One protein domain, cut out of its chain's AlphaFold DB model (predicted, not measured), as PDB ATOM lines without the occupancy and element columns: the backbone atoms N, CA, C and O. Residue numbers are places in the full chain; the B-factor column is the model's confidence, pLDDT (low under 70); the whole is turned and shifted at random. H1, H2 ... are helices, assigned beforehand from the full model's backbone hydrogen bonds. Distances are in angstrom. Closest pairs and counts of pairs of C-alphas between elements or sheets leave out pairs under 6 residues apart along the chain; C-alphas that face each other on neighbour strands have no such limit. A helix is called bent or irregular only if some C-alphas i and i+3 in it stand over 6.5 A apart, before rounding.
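Overview. This is residues 129 to 270 of the 334 residues of an uncharacterized protein of Halomonas olivaria (UniProt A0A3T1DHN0). One long helix, H3, is the axis of a rod; H1 and H2 pack on its earlier residues, H4 and H5 on its later ones. The printed part has 142 residues, 113 of them in five named helices, with no named strand; its class is all helix, and H1 to H5 form an up-and-down bundle, each helix running against the one before it in the chain. It is only just extended, close to loose: radius of gyration of the C-alphas 22.0 A, spans 72 by 24 by 18 A.

Arrangement. H1, residues 129 to 147, touches residues 180 to 194 of the hub H3, residues 177 to 221; the closest C-alphas, Cys 139 and Phe 187, are 6.0 A apart. H5, residues 252 to 266, touches residues 206 to 220 of H3, a shallow tilt of 14 degrees, the same way; the closest C-alphas, Ile 213 and Phe 259, are 5.3 A apart. O i to N i+4 pairs within hydrogen-bond range are 39 of 41 in H3 and 10 of 11 in H5.

Along the chain. H2 is residues 155 to 171, H4 227 to 243. H3, 66.5 A long, starts at C-alpha 177 (221.825, 164.889, 268.969), irregular: C-alphas 178 and 181 are 7.2 A apart.

Size, cuts and confidence. The printed part has no cut; residues 267 to 270 are under 70.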
ATOM      1  N   GLU A 129     227.976 172.575 267.516       98.19
ATOM      2  CA  GLU A 129     227.912 173.425 268.709       98.19
ATOM      3  C   GLU A 129     227.566 174.876 268.356       98.19
ATOM      4  O   GLU A 129     226.726 175.501 269.004       98.19
ATOM      5  N   ASN A 130     228.162 175.412 267.292       98.25
ATOM      6  CA  ASN A 130     227.880 176.762 266.813       98.25
ATOM      7  C   ASN A 130     226.431 176.891 266.321       98.25
ATOM      8  O   ASN A 130     225.748 177.860 266.654       98.25
ATOM      9  N   ASN A 131     225.932 175.891 265.588       98.44
ATOM     10  CA  ASN A 131     224.535 175.833 265.159       98.44
ATOM     11  C   ASN A 131     223.573 175.759 266.349       98.44
ATOM     12  O   ASN A 131     222.519 176.397 266.328       98.44
ATOM     13  N   LEU A 132     223.924 175.005 267.393       98.38
ATOM     14  CA  LEU A 132     223.129 174.936 268.613       98.38
ATOM     15  C   LEU A 132     223.058 176.299 269.303       98.38
ATOM     16  O   LEU A 132     221.952 176.776 269.546       98.38
ATOM     17  N   LYS A 133     224.202 176.957 269.518       98.31
ATOM     18  CA  LYS A 133     224.258 178.313 270.090       98.31
ATOM     19  C   LYS A 133     223.417 179.300 269.283       98.31
ATOM     20  O   LYS A 133     222.705 180.122 269.851       98.31
ATOM     21  N   ALA A 134     223.450 179.205 267.954       97.94
ATOM     22  CA  ALA A 134     222.634 180.049 267.085       97.94
ATOM     23  C   ALA A 134     221.126 179.772 267.232       97.94
ATOM     24  O   ALA A 134     220.325 180.709 267.226       97.94
ATOM     25  N   ARG A 135     220.718 178.505 267.403       98.38
ATOM     26  CA  ARG A 135     219.321 178.149 267.703       98.38
ATOM     27  C   ARG A 135     218.882 178.634 269.081       98.38
ATOM     28  O   ARG A 135     217.772 179.141 269.201       98.38
ATOM     29  N   GLU A 136     219.728 178.495 270.094       98.25
ATOM     30  CA  GLU A 136     219.457 178.975 271.453       98.25
ATOM     31  C   GLU A 136     219.294 180.499 271.472       98.25
ATOM     32  O   GLU A 136     218.273 180.990 271.949       98.25
ATOM     33  N   ALA A 137     220.206 181.232 270.828       97.94
ATOM     34  CA  ALA A 137     220.112 182.683 270.684       97.94
ATOM     35  C   ALA A 137     218.853 183.120 269.909       97.94
ATOM     36  O   ALA A 137     218.230 184.127 270.248       97.94
ATOM     37  N   LEU A 138     218.447 182.370 268.876       97.88
ATOM     38  CA  LEU A 138     217.185 182.617 268.173       97.88
ATOM     39  C   LEU A 138     215.979 182.429 269.107       97.88
ATOM     40  O   LEU A 138     215.056 183.243 269.076       97.88
ATOM     41  N   CYS A 139     215.975 181.378 269.930       98.31
ATOM     42  CA  CYS A 139     214.927 181.162 270.924       98.31
ATOM     43  C   CYS A 139     214.867 182.316 271.933       98.31
ATOM     44  O   CYS A 139     213.791 182.869 272.134       98.31
ATOM     45  N   GLU A 140     216.005 182.729 272.491       97.94
ATOM     46  CA  GLU A 140     216.091 183.841 273.450       97.94
ATOM     47  C   GLU A 140     215.557 185.158 272.871       97.94
ATOM     48  O   GLU A 140     214.784 185.860 273.520       97.94
ATOM     49  N   GLN A 141     215.906 185.480 271.621       93.38
ATOM     50  CA  GLN A 141     215.396 186.679 270.944       93.38
ATOM     51  C   GLN A 141     213.872 186.646 270.791       93.38
ATOM     52  O   GLN A 141     213.191 187.647 271.010       93.38
ATOM     53  N   LEU A 142     213.311 185.500 270.407       96.50
ATOM     54  CA  LEU A 142     211.866 185.380 270.231       96.50
ATOM     55  C   LEU A 142     211.125 185.381 271.571       96.50
ATOM     56  O   LEU A 142     210.058 185.978 271.665       96.50
ATOM     57  N   GLU A 143     211.692 184.769 272.606       97.50
ATOM     58  CA  GLU A 143     211.148 184.810 273.965       97.50
ATOM     59  C   GLU A 143     211.159 186.230 274.531       97.50
ATOM     60  O   GLU A 143     210.155 186.666 275.086       97.50
ATOM     61  N   SER A 144     212.237 186.992 274.325       95.19
ATOM     62  CA  SER A 144     212.292 188.398 274.734       95.19
ATOM     63  C   SER A 144     211.215 189.239 274.041       95.19
ATOM     64  O   SER A 144     210.576 190.064 274.693       95.19
ATOM     65  N   LEU A 145     210.958 188.995 272.751       93.19
ATOM     66  CA  LEU A 145     209.856 189.636 272.028       93.19
ATOM     67  C   LEU A 145     208.489 189.256 272.616       93.19
ATOM     68  O   LEU A 145     207.607 190.106 272.713       93.19
ATOM     69  N   LEU A 146     208.301 187.987 272.983       94.62
ATOM     70  CA  LEU A 146     207.043 187.478 273.534       94.62
ATOM     71  C   LEU A 146     206.793 187.921 274.977       94.62
ATOM     72  O   LEU A 146     205.638 188.047 275.370       94.62
ATOM     73  N   ALA A 147     207.849 188.171 275.753       94.44
ATOM     74  CA  ALA A 147     207.744 188.657 277.124       94.44
ATOM     75  C   ALA A 147     207.231 190.103 277.187       94.44
ATOM     76  O   ALA A 147     206.513 190.466 278.116       94.44
ATOM     77  N   GLN A 148     207.598 190.931 276.205       90.88
ATOM     78  CA  GLN A 148     207.215 192.344 276.142       90.88
ATOM     79  C   GLN A 148     206.795 192.725 274.716       90.88
ATOM     80  O   GLN A 148     207.503 193.460 274.020       90.88
ATOM     81  N   PRO A 149     205.643 192.220 274.238       87.44
ATOM     82  CA  PRO A 149     205.182 192.529 272.898       87.44
ATOM     83  C   PRO A 149     204.724 193.989 272.843       87.44
ATOM     84  O   PRO A 149     203.853 194.394 273.612       87.44
ATOM     85  N   ALA A 150     205.255 194.765 271.894       86.56
ATOM     86  CA  ALA A 150     204.794 196.134 271.668       86.56
ATOM     87  C   ALA A 150     203.266 196.169 271.472       86.56
ATOM     88  O   ALA A 150     202.691 195.311 270.790       86.56
ATOM     89  N   GLU A 151     202.605 197.141 272.099       81.56
ATOM     90  CA  GLU A 151     201.143 197.228 272.143       81.56
ATOM     91  C   GLU A 151     200.524 197.448 270.753       81.56
ATOM     92  O   GLU A 151     199.465 196.911 270.428       81.56
ATOM     93  N   ASP A 152     201.234 198.159 269.889       80.44
ATOM     94  CA  ASP A 152     200.858 198.459 268.512       80.44
ATOM     95  C   ASP A 152     201.582 197.568 267.487       80.44
ATOM     96  O   ASP A 152     201.639 197.897 266.300       80.44
ATOM     97  N   ALA A 153     202.141 196.427 267.919       84.31
ATOM     98  CA  ALA A 153     202.876 195.527 267.038       84.31
ATOM     99  C   ALA A 153     202.022 195.081 265.840       84.31
ATOM    100  O   ALA A 153     201.043 194.343 265.985       84.31
ATOM    101  N   ASP A 154     202.440 195.489 264.640       87.38
ATOM    102  CA  ASP A 154     201.779 195.128 263.389       87.38
ATOM    103  C   ASP A 154     201.845 193.601 263.157       87.38
ATOM    104  O   ASP A 154     202.947 193.034 263.065       87.38
ATOM    105  N   PRO A 155     200.694 192.914 262.999       90.75
ATOM    106  CA  PRO A 155     200.650 191.490 262.682       90.75
ATOM    107  C   PRO A 155     201.465 191.090 261.444       90.75
ATOM    108  O   PRO A 155     201.987 189.975 261.397       90.75
ATOM    109  N   ASP A 156     201.593 191.956 260.432       88.56
ATOM    110  CA  ASP A 156     202.405 191.668 259.241       88.56
ATOM    111  C   ASP A 156     203.905 191.651 259.558       88.56
ATOM    112  O   ASP A 156     204.640 190.811 259.029       88.56
ATOM    113  N   VAL A 157     204.365 192.510 260.470       89.56
ATOM    114  CA  VAL A 157     205.755 192.506 260.946       89.56
ATOM    115  C   VAL A 157     206.030 191.245 261.763       89.56
ATOM    116  O   VAL A 157     207.020 190.556 261.515       89.56
ATOM    117  N   LEU A 158     205.123 190.876 262.671       92.25
ATOM    118  CA  LEU A 158     205.234 189.640 263.451       92.25
ATOM    119  C   LEU A 158     205.260 188.390 262.547       92.25
ATOM    120  O   LEU A 158     206.069 187.482 262.761       92.25
ATOM    121  N   ARG A 159     204.457 188.363 261.471       93.62
ATOM    122  CA  ARG A 159     204.512 187.307 260.443       93.62
ATOM    123  C   ARG A 159     205.882 187.227 259.769       93.62
ATOM    124  O   ARG A 159     206.409 186.128 259.615       93.62
ATOM    125  N   GLN A 160     206.482 188.363 259.412       94.19
ATOM    126  CA  GLN A 160     207.827 188.388 258.823       94.19
ATOM    127  C   GLN A 160     208.888 187.844 259.787       94.19
ATOM    128  O   GLN A 160     209.770 187.101 259.356       94.19
ATOM    129  N   ILE A 161     208.802 188.177 261.078       93.62
ATOM    130  CA  ILE A 161     209.712 187.652 262.111       93.62
ATOM    131  C   ILE A 161     209.588 186.135 262.199       93.62
ATOM    132  O   ILE A 161     210.589 185.431 262.081       93.62
ATOM    133  N   ARG A 162     208.361 185.619 262.319       95.88
ATOM    134  CA  ARG A 162     208.087 184.177 262.345       95.88
ATOM    135  C   ARG A 162     208.659 183.471 261.112       95.88
ATOM    136  O   ARG A 162     209.226 182.384 261.217       95.88
ATOM    137  N   ASP A 163     208.503 184.060 259.931       95.50
ATOM    138  CA  ASP A 163     208.953 183.463 258.673       95.50
ATOM    139  C   ASP A 163     210.486 183.447 258.567       95.50
ATOM    140  O   ASP A 163     211.063 182.421 258.195       95.50
ATOM    141  N   LYS A 164     211.149 184.531 258.993       95.88
ATOM    142  CA  LYS A 164     212.613 184.597 259.116       95.88
ATOM    143  C   LYS A 164     213.146 183.596 260.137       95.88
ATOM    144  O   LYS A 164     214.065 182.851 259.811       95.88
ATOM    145  N   ALA A 165     212.520 183.500 261.309       96.81
ATOM    146  CA  ALA A 165     212.890 182.536 262.340       96.81
ATOM    147  C   ALA A 165     212.813 181.092 261.824       96.81
ATOM    148  O   ALA A 165     213.725 180.300 262.040       96.81
ATOM    149  N   ARG A 166     211.768 180.741 261.057       97.38
ATOM    150  CA  ARG A 166     211.666 179.417 260.412       97.38
ATOM    151  C   ARG A 166     212.777 179.168 259.393       97.38
ATOM    152  O   ARG A 166     213.230 178.035 259.247       97.38
ATOM    153  N   HIS A 167     213.194 180.193 258.654       97.25
ATOM    154  CA  HIS A 167     214.308 180.073 257.717       97.25
ATOM    155  C   HIS A 167     215.643 179.877 258.450       97.25
ATOM    156  O   HIS A 167     216.344 178.914 258.155       97.25
ATOM    157  N   GLN A 168     215.932 180.699 259.460       95.75
ATOM    158  CA  GLN A 168     217.133 180.582 260.295       95.75
ATOM    159  C   GLN A 168     217.211 179.228 261.006       95.75
ATOM    160  O   GLN A 168     218.255 178.586 260.991       95.75
ATOM    161  N   TRP A 169     216.094 178.737 261.544       98.12
ATOM    162  CA  TRP A 169     216.034 177.419 262.178       98.12
ATOM    163  C   TRP A 169     216.460 176.280 261.241       98.12
ATOM    164  O   TRP A 169     217.183 175.372 261.649       98.12
ATOM    165  N   ARG A 170     216.019 176.332 259.976       97.38
ATOM    166  CA  ARG A 170     216.418 175.358 258.944       97.38
ATOM    167  C   ARG A 170     217.885 175.503 258.552       97.38
ATOM    168  O   ARG A 170     218.518 174.496 258.268       97.38
ATOM    169  N   HIS A 171     218.397 176.731 258.536       96.69
ATOM    170  CA  HIS A 171     219.785 177.020 258.193       96.69
ATOM    171  C   HIS A 171     220.770 176.517 259.259       96.69
ATOM    172  O   HIS A 171     221.767 175.895 258.914       96.69
ATOM    173  N   TYR A 172     220.473 176.713 260.548       97.50
ATOM    174  CA  TYR A 172     221.319 176.241 261.647       97.50
ATOM    175  C   TYR A 172     221.109 174.748 261.899       97.50
ATOM    176  O   TYR A 172     220.416 174.346 262.833       97.50
ATOM    177  N   SER A 173     221.653 173.909 261.026       94.38
ATOM    178  CA  SER A 173     221.559 172.450 261.073       94.38
ATOM    179  C   SER A 173     222.827 171.839 260.466       94.38
ATOM    180  O   SER A 173     223.302 172.368 259.465       94.38
ATOM    181  N   PRO A 174     223.354 170.712 260.984       96.44
ATOM    182  CA  PRO A 174     222.873 169.922 262.126       96.44
ATOM    183  C   PRO A 174     223.293 170.492 263.494       96.44
ATOM    184  O   PRO A 174     224.134 171.382 263.571       96.44
ATOM    185  N   VAL A 175     222.722 169.953 264.578       97.81
ATOM    186  CA  VAL A 175     223.061 170.260 265.987       97.81
ATOM    187  C   VAL A 175     223.384 168.968 266.763       97.81
ATOM    188  O   VAL A 175     223.082 167.886 266.247       97.81
ATOM    189  N   PRO A 176     223.979 169.028 267.975       97.88
ATOM    190  CA  PRO A 176     224.256 167.846 268.791       97.88
ATOM    191  C   PRO A 176     222.971 167.075 269.099       97.88
ATOM    192  O   PRO A 176     221.945 167.664 269.460       97.88
ATOM    193  N   ARG A 177     223.015 165.750 268.936       96.00
ATOM    194  CA  ARG A 177     221.825 164.889 268.969       96.00
ATOM    195  C   ARG A 177     221.122 164.952 270.322       96.00
ATOM    196  O   ARG A 177     219.899 165.016 270.367       96.00
ATOM    197  N   GLU A 178     221.904 165.004 271.391       96.88
ATOM    198  CA  GLU A 178     221.472 165.003 272.789       96.88
ATOM    199  C   GLU A 178     220.643 166.250 273.133       96.88
ATOM    200  O   GLU A 178     219.736 166.187 273.957       96.88
ATOM    201  N   ARG A 179     220.924 167.387 272.479       97.06
ATOM    202  CA  ARG A 179     220.255 168.679 272.731       97.06
ATOM    203  C   ARG A 179     219.225 169.057 271.665       97.06
ATOM    204  O   ARG A 179     218.414 169.953 271.897       97.06
ATOM    205  N   SER A 180     219.207 168.356 270.529       96.06
ATOM    206  CA  SER A 180     218.320 168.632 269.389       96.06
ATOM    207  C   SER A 180     216.835 168.654 269.773       96.06
ATOM    208  O   SER A 180     216.108 169.582 269.413       96.06
ATOM    209  N   GLU A 181     216.379 167.666 270.548       97.88
ATOM    210  CA  GLU A 181     214.972 167.565 270.955       97.88
ATOM    211  C   GLU A 181     214.567 168.657 271.949       97.88
ATOM    212  O   GLU A 181     213.464 169.200 271.862       97.88
ATOM    213  N   ALA A 182     215.449 169.003 272.890       97.94
ATOM    214  CA  ALA A 182     215.184 170.034 273.889       97.94
ATOM    215  C   ALA A 182     215.020 171.413 273.232       97.94
ATOM    216  O   ALA A 182     213.983 172.059 273.401       97.94
ATOM    217  N   VAL A 183     215.992 171.825 272.406       98.06
ATOM    218  CA  VAL A 183     215.915 173.105 271.685       98.06
ATOM    219  C   VAL A 183     214.753 173.108 270.684       98.06
ATOM    220  O   VAL A 183     214.064 174.116 270.532       98.06
ATOM    221  N   GLY A 184     214.469 171.967 270.043       98.25
ATOM    222  CA  GLY A 184     213.342 171.809 269.122       98.25
ATOM    223  C   GLY A 184     211.980 172.011 269.783       98.25
ATOM    224  O   GLY A 184     211.142 172.735 269.240       98.25
ATOM    225  N   ARG A 185     211.768 171.436 270.973       98.50
ATOM    226  CA  ARG A 185     210.544 171.655 271.762       98.50
ATOM    227  C   ARG A 185     210.392 173.119 272.173       98.50
ATOM    228  O   ARG A 185     209.322 173.683 271.963       98.50
ATOM    229  N   ARG A 186     211.470 173.751 272.659       98.31
ATOM    230  CA  ARG A 186     211.495 175.184 273.012       98.31
ATOM    231  C   ARG A 186     211.055 176.060 271.834       98.31
ATOM    232  O   ARG A 186     210.122 176.848 271.961       98.31
ATOM    233  N   PHE A 187     211.641 175.855 270.653       98.56
ATOM    234  CA  PHE A 187     211.253 176.589 269.444       98.56
ATOM    235  C   PHE A 187     209.813 176.308 268.990       98.56
ATOM    236  O   PHE A 187     209.133 177.206 268.491       98.56
ATOM    237  N   GLY A 188     209.325 175.079 269.175       98.38
ATOM    238  CA  GLY A 188     207.924 174.722 268.944       98.38
ATOM    239  C   GLY A 188     206.966 175.576 269.776       98.38
ATOM    240  O   GLY A 188     206.084 176.224 269.211       98.38
ATOM    241  N   THR A 189     207.189 175.651 271.091       98.56
ATOM    242  CA  THR A 189     206.389 176.477 272.012       98.56
ATOM    243  C   THR A 189     206.399 177.950 271.610       98.56
ATOM    244  O   THR A 189     205.336 178.552 271.455       98.56
ATOM    245  N   ILE A 190     207.584 178.507 271.337       98.44
ATOM    246  CA  ILE A 190     207.751 179.895 270.879       98.44
ATOM    247  C   ILE A 190     206.935 180.161 269.612       98.44
ATOM    248  O   ILE A 190     206.259 181.182 269.495       98.44
ATOM    249  N   ARG A 191     206.969 179.243 268.638       98.00
ATOM    250  CA  ARG A 191     206.199 179.389 267.396       98.00
ATOM    251  C   ARG A 191     204.696 179.435 267.646       98.00
ATOM    252  O   ARG A 191     204.017 180.204 266.969       98.00
ATOM    253  N   HIS A 192     204.187 178.617 268.565       98.12
ATOM    254  CA  HIS A 192     202.771 178.628 268.929       98.12
ATOM    255  C   HIS A 192     202.381 179.937 269.622       98.12
ATOM    256  O   HIS A 192     201.397 180.554 269.226       98.12
ATOM    257  N   GLN A 193     203.187 180.411 270.574       98.12
ATOM    258  CA  GLN A 193     202.959 181.689 271.260       98.12
ATOM    259  C   GLN A 193     203.006 182.880 270.293       98.12
ATOM    260  O   GLN A 193     202.124 183.736 270.312       98.12
ATOM    261  N   LEU A 194     203.985 182.909 269.385       97.00
ATOM    262  CA  LEU A 194     204.088 183.951 268.365       97.00
ATOM    263  C   LEU A 194     202.903 183.927 267.395       97.00
ATOM    264  O   LEU A 194     202.439 184.983 266.973       97.00
ATOM    265  N   GLN A 195     202.397 182.741 267.050       97.12
ATOM    266  CA  GLN A 195     201.190 182.618 266.239       97.12
ATOM    267  C   GLN A 195     199.963 183.165 266.978       97.12
ATOM    268  O   GLN A 195     199.247 183.984 266.411       97.12
ATOM    269  N   ALA A 196     199.776 182.798 268.249       96.69
ATOM    270  CA  ALA A 196     198.680 183.307 269.069       96.69
ATOM    271  C   ALA A 196     198.714 184.842 269.194       96.69
ATOM    272  O   ALA A 196     197.684 185.492 269.034       96.69
ATOM    273  N   LEU A 197     199.900 185.436 269.384       95.56
ATOM    274  CA  LEU A 197     200.066 186.891 269.411       95.56
ATOM    275  C   LEU A 197     199.681 187.543 268.072       95.56
ATOM    276  O   LEU A 197     199.002 188.569 268.055       95.56
ATOM    277  N   ILE A 198     200.098 186.959 266.941       95.00
ATOM    278  CA  ILE A 198     199.721 187.443 265.602       95.00
ATOM    279  C   ILE A 198     198.200 187.452 265.444       95.00
ATOM    280  O   ILE A 198     197.649 188.429 264.930       95.00
ATOM    281  N   ASP A 199     197.542 186.375 265.868       95.19
ATOM    282  CA  ASP A 199     196.099 186.206 265.720       95.19
ATOM    283  C   ASP A 199     195.338 187.172 266.639       95.19
ATOM    284  O   ASP A 199     194.442 187.873 266.172       95.19
ATOM    285  N   GLN A 200     195.775 187.339 267.892       95.06
ATOM    286  CA  GLN A 200     195.215 188.318 268.832       95.06
ATOM    287  C   GLN A 200     195.320 189.762 268.309       95.06
ATOM    288  O   GLN A 200     194.358 190.535 268.371       95.06
ATOM    289  N   ARG A 201     196.486 190.150 267.776       93.50
ATOM    290  CA  ARG A 201     196.699 191.496 267.219       93.50
ATOM    291  C   ARG A 201     195.860 191.717 265.960       93.50
ATOM    292  O   ARG A 201     195.290 192.793 265.788       93.50
ATOM    293  N   ALA A 202     195.749 190.703 265.102       93.44
ATOM    294  CA  ALA A 202     194.894 190.764 263.922       93.44
ATOM    295  C   ALA A 202     193.412 190.898 264.309       93.44
ATOM    296  O   ALA A 202     192.717 191.720 263.716       93.44
ATOM    297  N   GLU A 203     192.950 190.174 265.331       95.12
ATOM    298  CA  GLU A 203     191.570 190.270 265.818       95.12
ATOM    299  C   GLU A 203     191.268 191.640 266.434       95.12
ATOM    300  O   GLU A 203     190.233 192.237 266.154       95.12
ATOM    301  N   THR A 204     192.212 192.218 267.180       94.12
ATOM    302  CA  THR A 204     192.078 193.593 267.699       94.12
ATOM    303  C   THR A 204     191.875 194.602 266.559       94.12
ATOM    304  O   THR A 204     191.061 195.520 266.662       94.12
ATOM    305  N   ILE A 205     192.592 194.426 265.444       92.31
ATOM    306  CA  ILE A 205     192.415 195.246 264.238       92.31
ATOM    307  C   ILE A 205     191.057 194.976 263.583       92.31
ATOM    308  O   ILE A 205     190.410 195.925 263.142       92.31
ATOM    309  N   ALA A 206     190.618 193.716 263.519       93.94
ATOM    310  CA  ALA A 206     189.307 193.350 262.989       93.94
ATOM    311  C   ALA A 206     188.184 194.046 263.769       93.94
ATOM    312  O   ALA A 206     187.336 194.691 263.160       93.94
ATOM    313  N   SER A 207     188.237 194.018 265.102       95.56
ATOM    314  CA  SER A 207     187.278 194.706 265.974       95.56
ATOM    315  C   SER A 207     187.243 196.213 265.729       95.56
ATOM    316  O   SER A 207     186.164 196.757 265.507       95.56
ATOM    317  N   LYS A 208     188.403 196.878 265.636       94.56
ATOM    318  CA  LYS A 208     188.469 198.310 265.277       94.56
ATOM    319  C   LYS A 208     187.866 198.584 263.896       94.56
ATOM    320  O   LYS A 208     187.158 199.565 263.711       94.56
ATOM    321  N   LYS A 209     188.102 197.709 262.914       92.81
ATOM    322  CA  LYS A 209     187.491 197.827 261.580       92.81
ATOM    323  C   LYS A 209     185.971 197.653 261.617       92.81
ATOM    324  O   LYS A 209     185.275 198.405 260.941       92.81
ATOM    325  N   ARG A 210     185.450 196.706 262.405       96.19
ATOM    326  CA  ARG A 210     184.001 196.530 262.623       96.19
ATOM    327  C   ARG A 210     183.386 197.775 263.268       96.19
ATOM    328  O   ARG A 210     182.328 198.217 262.833       96.19
ATOM    329  N   GLU A 211     184.077 198.384 264.230       96.44
ATOM    330  CA  GLU A 211     183.650 199.637 264.859       96.44
ATOM    331  C   GLU A 211     183.572 200.788 263.845       96.44
ATOM    332  O   GLU A 211     182.546 201.458 263.763       96.44
ATOM    333  N   LEU A 212     184.592 200.960 262.995       94.06
ATOM    334  CA  LEU A 212     184.564 201.967 261.926       94.06
ATOM    335  C   LEU A 212     183.391 201.756 260.958       94.06
ATOM    336  O   LEU A 212     182.752 202.725 260.559       94.06
ATOM    337  N   ILE A 213     183.078 200.506 260.595       94.25
ATOM    338  CA  ILE A 213     181.900 200.183 259.770       94.25
ATOM    339  C   ILE A 213     180.614 200.622 260.479       94.25
ATOM    340  O   ILE A 213     179.764 201.258 259.857       94.25
ATOM    341  N   SER A 214     180.483 200.328 261.776       95.38
ATOM    342  CA  SER A 214     179.322 200.746 262.567       95.38
ATOM    343  C   SER A 214     179.197 202.267 262.645       95.38
ATOM    344  O   SER A 214     178.087 202.783 262.552       95.38
ATOM    345  N   GLN A 215     180.311 202.992 262.779       93.75
ATOM    346  CA  GLN A 215     180.314 204.456 262.809       93.75
ATOM    347  C   GLN A 215     179.874 205.052 261.463       93.75
ATOM    348  O   GLN A 215     179.069 205.978 261.447       93.75
ATOM    349  N   VAL A 216     180.328 204.498 260.329       91.81
ATOM    350  CA  VAL A 216     179.853 204.929 258.998       91.81
ATOM    351  C   VAL A 216     178.358 204.643 258.828       91.81
ATOM    352  O   VAL A 216     177.624 205.514 258.367       91.81
ATOM    353  N   SER A 217     177.889 203.463 259.248       91.12
ATOM    354  CA  SER A 217     176.463 203.109 259.198       91.12
ATOM    355  C   SER A 217     175.606 204.054 260.056       91.12
ATOM    356  O   SER A 217     174.557 204.514 259.608       91.12
ATOM    357  N   ALA A 218     176.079 204.430 261.249       91.75
ATOM    358  CA  ALA A 218     175.404 205.407 262.102       91.75
ATOM    359  C   ALA A 218     175.346 206.800 261.453       91.75
ATOM    360  O   ALA A 218     174.284 207.411 261.425       91.75
ATOM    361  N   LEU A 219     176.450 207.273 260.856       89.25
ATOM    362  CA  LEU A 219     176.468 208.535 260.105       89.25
ATOM    363  C   LEU A 219     175.502 208.508 258.914       89.25
ATOM    364  O   LEU A 219     174.901 209.529 258.588       89.25
ATOM    365  N   ARG A 220     175.319 207.352 258.268       85.75
ATOM    366  CA  ARG A 220     174.336 207.193 257.189       85.75
ATOM    367  C   ARG A 220     172.911 207.412 257.686       85.75
ATOM    368  O   ARG A 220     172.157 208.110 257.020       85.75
ATOM    369  N   SER A 221     172.568 206.841 258.834       85.56
ATOM    370  CA  SER A 221     171.227 206.930 259.422       85.56
ATOM    371  C   SER A 221     170.972 208.210 260.228       85.56
ATOM    372  O   SER A 221     169.845 208.431 260.660       85.56
ATOM    373  N   ASP A 222     171.988 209.048 260.446       86.00
ATOM    374  CA  ASP A 222     171.857 210.300 261.194       86.00
ATOM    375  C   ASP A 222     171.369 211.453 260.301       86.00
ATOM    376  O   ASP A 222     172.157 212.216 259.736       86.00
ATOM    377  N   ASP A 223     170.049 211.590 260.184       79.12
ATOM    378  CA  ASP A 223     169.412 212.686 259.442       79.12
ATOM    379  C   ASP A 223     169.420 214.028 260.187       79.12
ATOM    380  O   ASP A 223     169.057 215.053 259.609       79.12
ATOM    381  N   SER A 224     169.886 214.062 261.442       82.69
ATOM    382  CA  SER A 224     169.999 215.307 262.211       82.69
ATOM    383  C   SER A 224     171.198 216.164 261.787       82.69
ATOM    384  O   SER A 224     171.190 217.381 261.981       82.69
ATOM    385  N   GLN A 225     172.222 215.557 261.169       81.38
ATOM    386  CA  GLN A 225     173.445 216.249 260.762       81.38
ATOM    387  C   GLN A 225     173.458 216.663 259.278       81.38
ATOM    388  O   GLN A 225     173.083 215.874 258.396       81.38
ATOM    389  N   PRO A 226     174.011 217.855 258.952       87.31
ATOM    390  CA  PRO A 226     174.214 218.280 257.572       87.31
ATOM    391  C   PRO A 226     175.037 217.266 256.768       87.31
ATOM    392  O   PRO A 226     176.078 216.783 257.223       87.31
ATOM    393  N   LEU A 227     174.624 217.001 255.525       84.19
ATOM    394  CA  LEU A 227     175.297 216.046 254.634       84.19
ATOM    395  C   LEU A 227     176.803 216.336 254.482       84.19
ATOM    396  O   LEU A 227     177.621 215.419 254.501       84.19
ATOM    397  N   ALA A 228     177.189 217.612 254.396       85.81
ATOM    398  CA  ALA A 228     178.591 218.022 254.295       85.81
ATOM    399  C   ALA A 228     179.434 217.583 255.511       85.81
ATOM    400  O   ALA A 228     180.580 217.154 255.350       85.81
ATOM    401  N   GLN A 229     178.860 217.636 256.717       87.38
ATOM    402  CA  GLN A 229     179.524 217.223 257.953       87.38
ATOM    403  C   GLN A 229     179.661 215.698 258.023       87.38
ATOM    404  O   GLN A 229     180.752 215.194 258.302       87.38
ATOM    405  N   ARG A 230     178.610 214.956 257.650       85.94
ATOM    406  CA  ARG A 230     178.646 213.486 257.541       85.94
ATOM    407  C   ARG A 230     179.699 212.999 256.541       85.94
ATOM    408  O   ARG A 230     180.455 212.066 256.824       85.94
ATOM    409  N   ILE A 231     179.819 213.679 255.399       86.31
ATOM    410  CA  ILE A 231     180.857 213.425 254.388       86.31
ATOM    411  C   ILE A 231     182.262 213.656 254.955       86.31
ATOM    412  O   ILE A 231     183.164 212.844 254.728       86.31
ATOM    413  N   HIS A 232     182.468 214.754 255.688       89.19
ATOM    414  CA  HIS A 232     183.759 215.060 256.303       89.19
ATOM    415  C   HIS A 232     184.173 213.985 257.319       89.19
ATOM    416  O   HIS A 232     185.288 213.465 257.237       89.19
ATOM    417  N   LEU A 233     183.262 213.586 258.214       89.31
ATOM    418  CA  LEU A 233     183.501 212.521 259.194       89.31
ATOM    419  C   LEU A 233     183.797 211.178 258.509       89.31
ATOM    420  O   LEU A 233     184.773 210.511 258.847       89.31
ATOM    421  N   THR A 234     183.049 210.823 257.462       88.50
ATOM    422  CA  THR A 234     183.297 209.596 256.682       88.50
ATOM    423  C   THR A 234     184.706 209.581 256.077       88.50
ATOM    424  O   THR A 234     185.402 208.566 256.137       88.50
ATOM    425  N   LYS A 235     185.192 210.714 255.550       88.50
ATOM    426  CA  LYS A 235     186.574 210.827 255.046       88.50
ATOM    427  C   LYS A 235     187.618 210.619 256.148       88.50
ATOM    428  O   LYS A 235     188.648 209.996 255.881       88.50
ATOM    429  N   GLN A 236     187.367 211.089 257.372       91.38
ATOM    430  CA  GLN A 236     188.247 210.831 258.519       91.38
ATOM    431  C   GLN A 236     188.272 209.338 258.879       91.38
ATOM    432  O   GLN A 236     189.354 208.768 259.036       91.38
ATOM    433  N   LEU A 237     187.116 208.667 258.899       90.44
ATOM    434  CA  LEU A 237     187.032 207.219 259.138       90.44
ATOM    435  C   LEU A 237     187.777 206.415 258.060       90.44
ATOM    436  O   LEU A 237     188.476 205.449 258.365       90.44
ATOM    437  N   GLN A 238     187.737 206.851 256.797       86.56
ATOM    438  CA  GLN A 238     188.542 206.252 255.726       86.56
ATOM    439  C   GLN A 238     190.054 206.445 255.921       86.56
ATOM    440  O   GLN A 238     190.843 205.604 255.483       86.56
ATOM    441  N   GLN A 239     190.497 207.554 256.519       89.31
ATOM    442  CA  GLN A 239     191.909 207.746 256.869       89.31
ATOM    443  C   GLN A 239     192.312 206.824 258.024       89.31
ATOM    444  O   GLN A 239     193.342 206.156 257.929       89.31
ATOM    445  N   GLN A 240     191.471 206.712 259.055       88.81
ATOM    446  CA  GLN A 240     191.684 205.789 260.173       88.81
ATOM    447  C   GLN A 240     191.753 204.334 259.692       88.81
ATOM    448  O   GLN A 240     192.693 203.622 260.040       88.81
ATOM    449  N   TRP A 241     190.853 203.914 258.796       90.44
ATOM    450  CA  TRP A 241     190.885 202.584 258.181       90.44
ATOM    451  C   TRP A 241     192.227 202.274 257.507       90.44
ATOM    452  O   TRP A 241     192.757 201.175 257.652       90.44
ATOM    453  N   ARG A 242     192.792 203.241 256.768       86.25
ATOM    454  CA  ARG A 242     194.091 203.086 256.087       86.25
ATOM    455  C   ARG A 242     195.269 203.043 257.058       86.25
ATOM    456  O   ARG A 242     196.297 202.457 256.722       86.25
ATOM    457  N   ALA A 243     195.144 203.689 258.215       87.31
ATOM    458  CA  ALA A 243     196.158 203.664 259.261       87.31
ATOM    459  C   ALA A 243     196.159 202.333 260.033       87.31
ATOM    460  O   ALA A 243     197.208 201.917 260.526       87.31
ATOM    461  N   LEU A 244     195.011 201.649 260.108       85.88
ATOM    462  CA  LEU A 244     194.915 200.314 260.688       85.88
ATOM    463  C   LEU A 244     195.671 199.283 259.837       85.88
ATOM    464  O   LEU A 244     195.709 199.345 258.608       85.88
ATOM    465  N   GLY A 245     196.260 198.296 260.512       83.88
ATOM    466  CA  GLY A 245     196.910 197.168 259.851       83.88
ATOM    467  C   GLY A 245     195.911 196.192 259.218       83.88
ATOM    468  O   GLY A 245     194.746 196.501 258.944       83.88
ATOM    469  N   ARG A 246     196.370 194.963 258.982       85.50
ATOM    470  CA  ARG A 246     195.556 193.908 258.370       85.50
ATOM    471  C   ARG A 246     194.891 193.018 259.425       85.50
ATOM    472  O   ARG A 246     195.573 192.506 260.311       85.50
ATOM    473  N   ALA A 247     193.589 192.802 259.275       89.69
ATOM    474  CA  ALA A 247     192.788 191.841 260.025       89.69
ATOM    475  C   ALA A 247     193.121 190.389 259.595       89.69
ATOM    476  O   ALA A 247     193.937 190.179 258.683       89.69
ATOM    477  N   PRO A 248     192.525 189.357 260.225       88.88
ATOM    478  CA  PRO A 248     192.723 187.970 259.823       88.88
ATOM    479  C   PRO A 248     192.385 187.762 258.342       88.88
ATOM    480  O   PRO A 248     191.463 188.373 257.797       88.88
ATOM    481  N   LYS A 249     193.134 186.877 257.666       79.75
ATOM    482  CA  LYS A 249     193.010 186.671 256.208       79.75
ATOM    483  C   LYS A 249     191.588 186.315 255.756       79.75
ATOM    484  O   LYS A 249     191.235 186.673 254.638       79.75
ATOM    485  N   GLY A 250     190.815 185.616 256.591       82.38
ATOM    486  CA  GLY A 250     189.435 185.226 256.280       82.38
ATOM    487  C   GLY A 250     188.433 186.381 256.336       82.38
ATOM    488  O   GLY A 250     187.445 186.358 255.613       82.38
ATOM    489  N   GLU A 251     188.704 187.416 257.133       89.12
ATOM    490  CA  GLU A 251     187.737 188.486 257.410       89.12
ATOM    491  C   GLU A 251     188.073 189.803 256.716       89.12
ATOM    492  O   GLU A 251     187.171 190.564 256.376       89.12
ATOM    493  N   GLU A 252     189.354 190.066 256.441       88.44
ATOM    494  CA  GLU A 252     189.818 191.328 255.850       88.44
ATOM    495  C   GLU A 252     189.044 191.708 254.576       88.44
ATOM    496  O   GLU A 252     188.654 192.862 254.403       88.44
ATOM    497  N   GLN A 253     188.803 190.743 253.682       88.00
ATOM    498  CA  GLN A 253     188.101 191.006 252.426       88.00
ATOM    499  C   GLN A 253     186.624 191.349 252.654       88.00
ATOM    500  O   GLN A 253     186.095 192.225 251.970       88.00
ATOM    501  N   THR A 254     185.969 190.670 253.593       91.06
ATOM    502  CA  THR A 254     184.566 190.912 253.945       91.06
ATOM    503  C   THR A 254     184.419 192.281 254.594       91.06
ATOM    504  O   THR A 254     183.642 193.097 254.107       91.06
ATOM    505  N   LEU A 255     185.247 192.576 255.602       90.00
ATOM    506  CA  LEU A 255     185.275 193.873 256.279       90.00
ATOM    507  C   LEU A 255     185.497 195.017 255.279       90.00
ATOM    508  O   LEU A 255     184.787 196.017 255.320       90.00
ATOM    509  N   TRP A 256     186.428 194.857 254.333       90.75
ATOM    510  CA  TRP A 256     186.666 195.862 253.296       90.75
ATOM    511  C   TRP A 256     185.460 196.078 252.371       90.75
ATOM    512  O   TRP A 256     185.123 197.223 252.073       90.75
ATOM    513  N   LYS A 257     184.807 195.001 251.912       90.06
ATOM    514  CA  LYS A 257     183.615 195.105 251.054       90.06
ATOM    515  C   LYS A 257     182.484 195.843 251.768       90.06
ATOM    516  O   LYS A 257     181.909 196.751 251.176       90.06
ATOM    517  N   THR A 258     182.213 195.492 253.023       90.69
ATOM    518  CA  THR A 258     181.171 196.137 253.829       90.69
ATOM    519  C   THR A 258     181.496 197.606 254.075       90.69
ATOM    520  O   THR A 258     180.672 198.465 253.790       90.69
ATOM    521  N   PHE A 259     182.719 197.921 254.512       90.69
ATOM    522  CA  PHE A 259     183.139 199.305 254.744       90.69
ATOM    523  C   PHE A 259     183.024 200.171 253.487       90.69
ATOM    524  O   PHE A 259     182.535 201.298 253.542       90.69
ATOM    525  N   ARG A 260     183.458 199.634 252.341       88.50
ATOM    526  CA  ARG A 260     183.355 200.328 251.060       88.50
ATOM    527  C   ARG A 260     181.899 200.571 250.672       88.50
ATOM    528  O   ARG A 260     181.578 201.690 250.301       88.50
ATOM    529  N   HIS A 261     181.043 199.557 250.792       88.75
ATOM    530  CA  HIS A 261     179.618 199.694 250.507       88.75
ATOM    531  C   HIS A 261     178.984 200.808 251.348       88.75
ATOM    532  O   HIS A 261     178.354 201.700 250.796       88.75
ATOM    533  N   GLU A 262     179.220 200.809 252.662       87.56
ATOM    534  CA  GLU A 262     178.703 201.837 253.574       87.56
ATOM    535  C   GLU A 262     179.212 203.249 253.222       87.56
ATOM    536  O   GLU A 262     178.445 204.211 253.243       87.56
ATOM    537  N   CYS A 263     180.480 203.384 252.815       86.25
ATOM    538  CA  CYS A 263     181.019 204.660 252.336       86.25
ATOM    539  C   CYS A 263     180.387 205.119 251.012       86.25
ATOM    540  O   CYS A 263     180.108 206.306 250.857       86.25
ATOM    541  N   ASP A 264     180.197 204.203 250.056       85.81
ATOM    542  CA  ASP A 264     179.674 204.512 248.719       85.81
ATOM    543  C   ASP A 264     178.224 205.035 248.800       85.81
ATOM    544  O   ASP A 264     177.861 205.942 248.051       85.81
ATOM    545  N   GLN A 265     177.428 204.559 249.767       84.00
ATOM    546  CA  GLN A 265     176.064 205.057 250.019       84.00
ATOM    547  C   GLN A 265     176.024 206.522 250.488       84.00
ATOM    548  O   GLN A 265     175.083 207.247 250.177       84.00
ATOM    549  N   LEU A 266     177.045 206.979 251.220       77.44
ATOM    550  CA  LEU A 266     177.163 208.367 251.688       77.44
ATOM    551  C   LEU A 266     177.855 209.293 250.674       77.44
ATOM    552  O   LEU A 266     177.760 210.517 250.785       77.44
ATOM    553  N   LEU A 267     178.572 208.732 249.692       69.31
ATOM    554  CA  LEU A 267     179.396 209.465 248.724       69.31
ATOM    555  C   LEU A 267     179.177 208.995 247.266       69.31
ATOM    556  O   LEU A 267     180.158 208.624 246.609       69.31
ATOM    557  N   PRO A 268     177.952 209.077 246.699       58.06
ATOM    558  CA  PRO A 268     177.630 208.436 245.415       58.06
ATOM    559  C   PRO A 268     178.482 208.915 244.226       58.06
ATOM    560  O   PRO A 268     178.736 208.149 243.302       58.06
ATOM    561  N   ASN A 269     178.982 210.160 244.262       48.62
ATOM    562  CA  ASN A 269     179.688 210.793 243.137       48.62
ATOM    563  C   ASN A 269     181.168 211.149 243.395       48.62
ATOM    564  O   ASN A 269     181.774 211.832 242.572       48.62
ATOM    565  N   ALA A 270     181.790 210.708 244.499       46.97
ATOM    566  CA  ALA A 270     183.152 211.153 244.855       46.97
ATOM    567  C   ALA A 270     184.254 210.073 244.817       46.97
ATOM    568  O   ALA A 270     185.418 210.398 245.059       46.97
TER     569      ALA A 270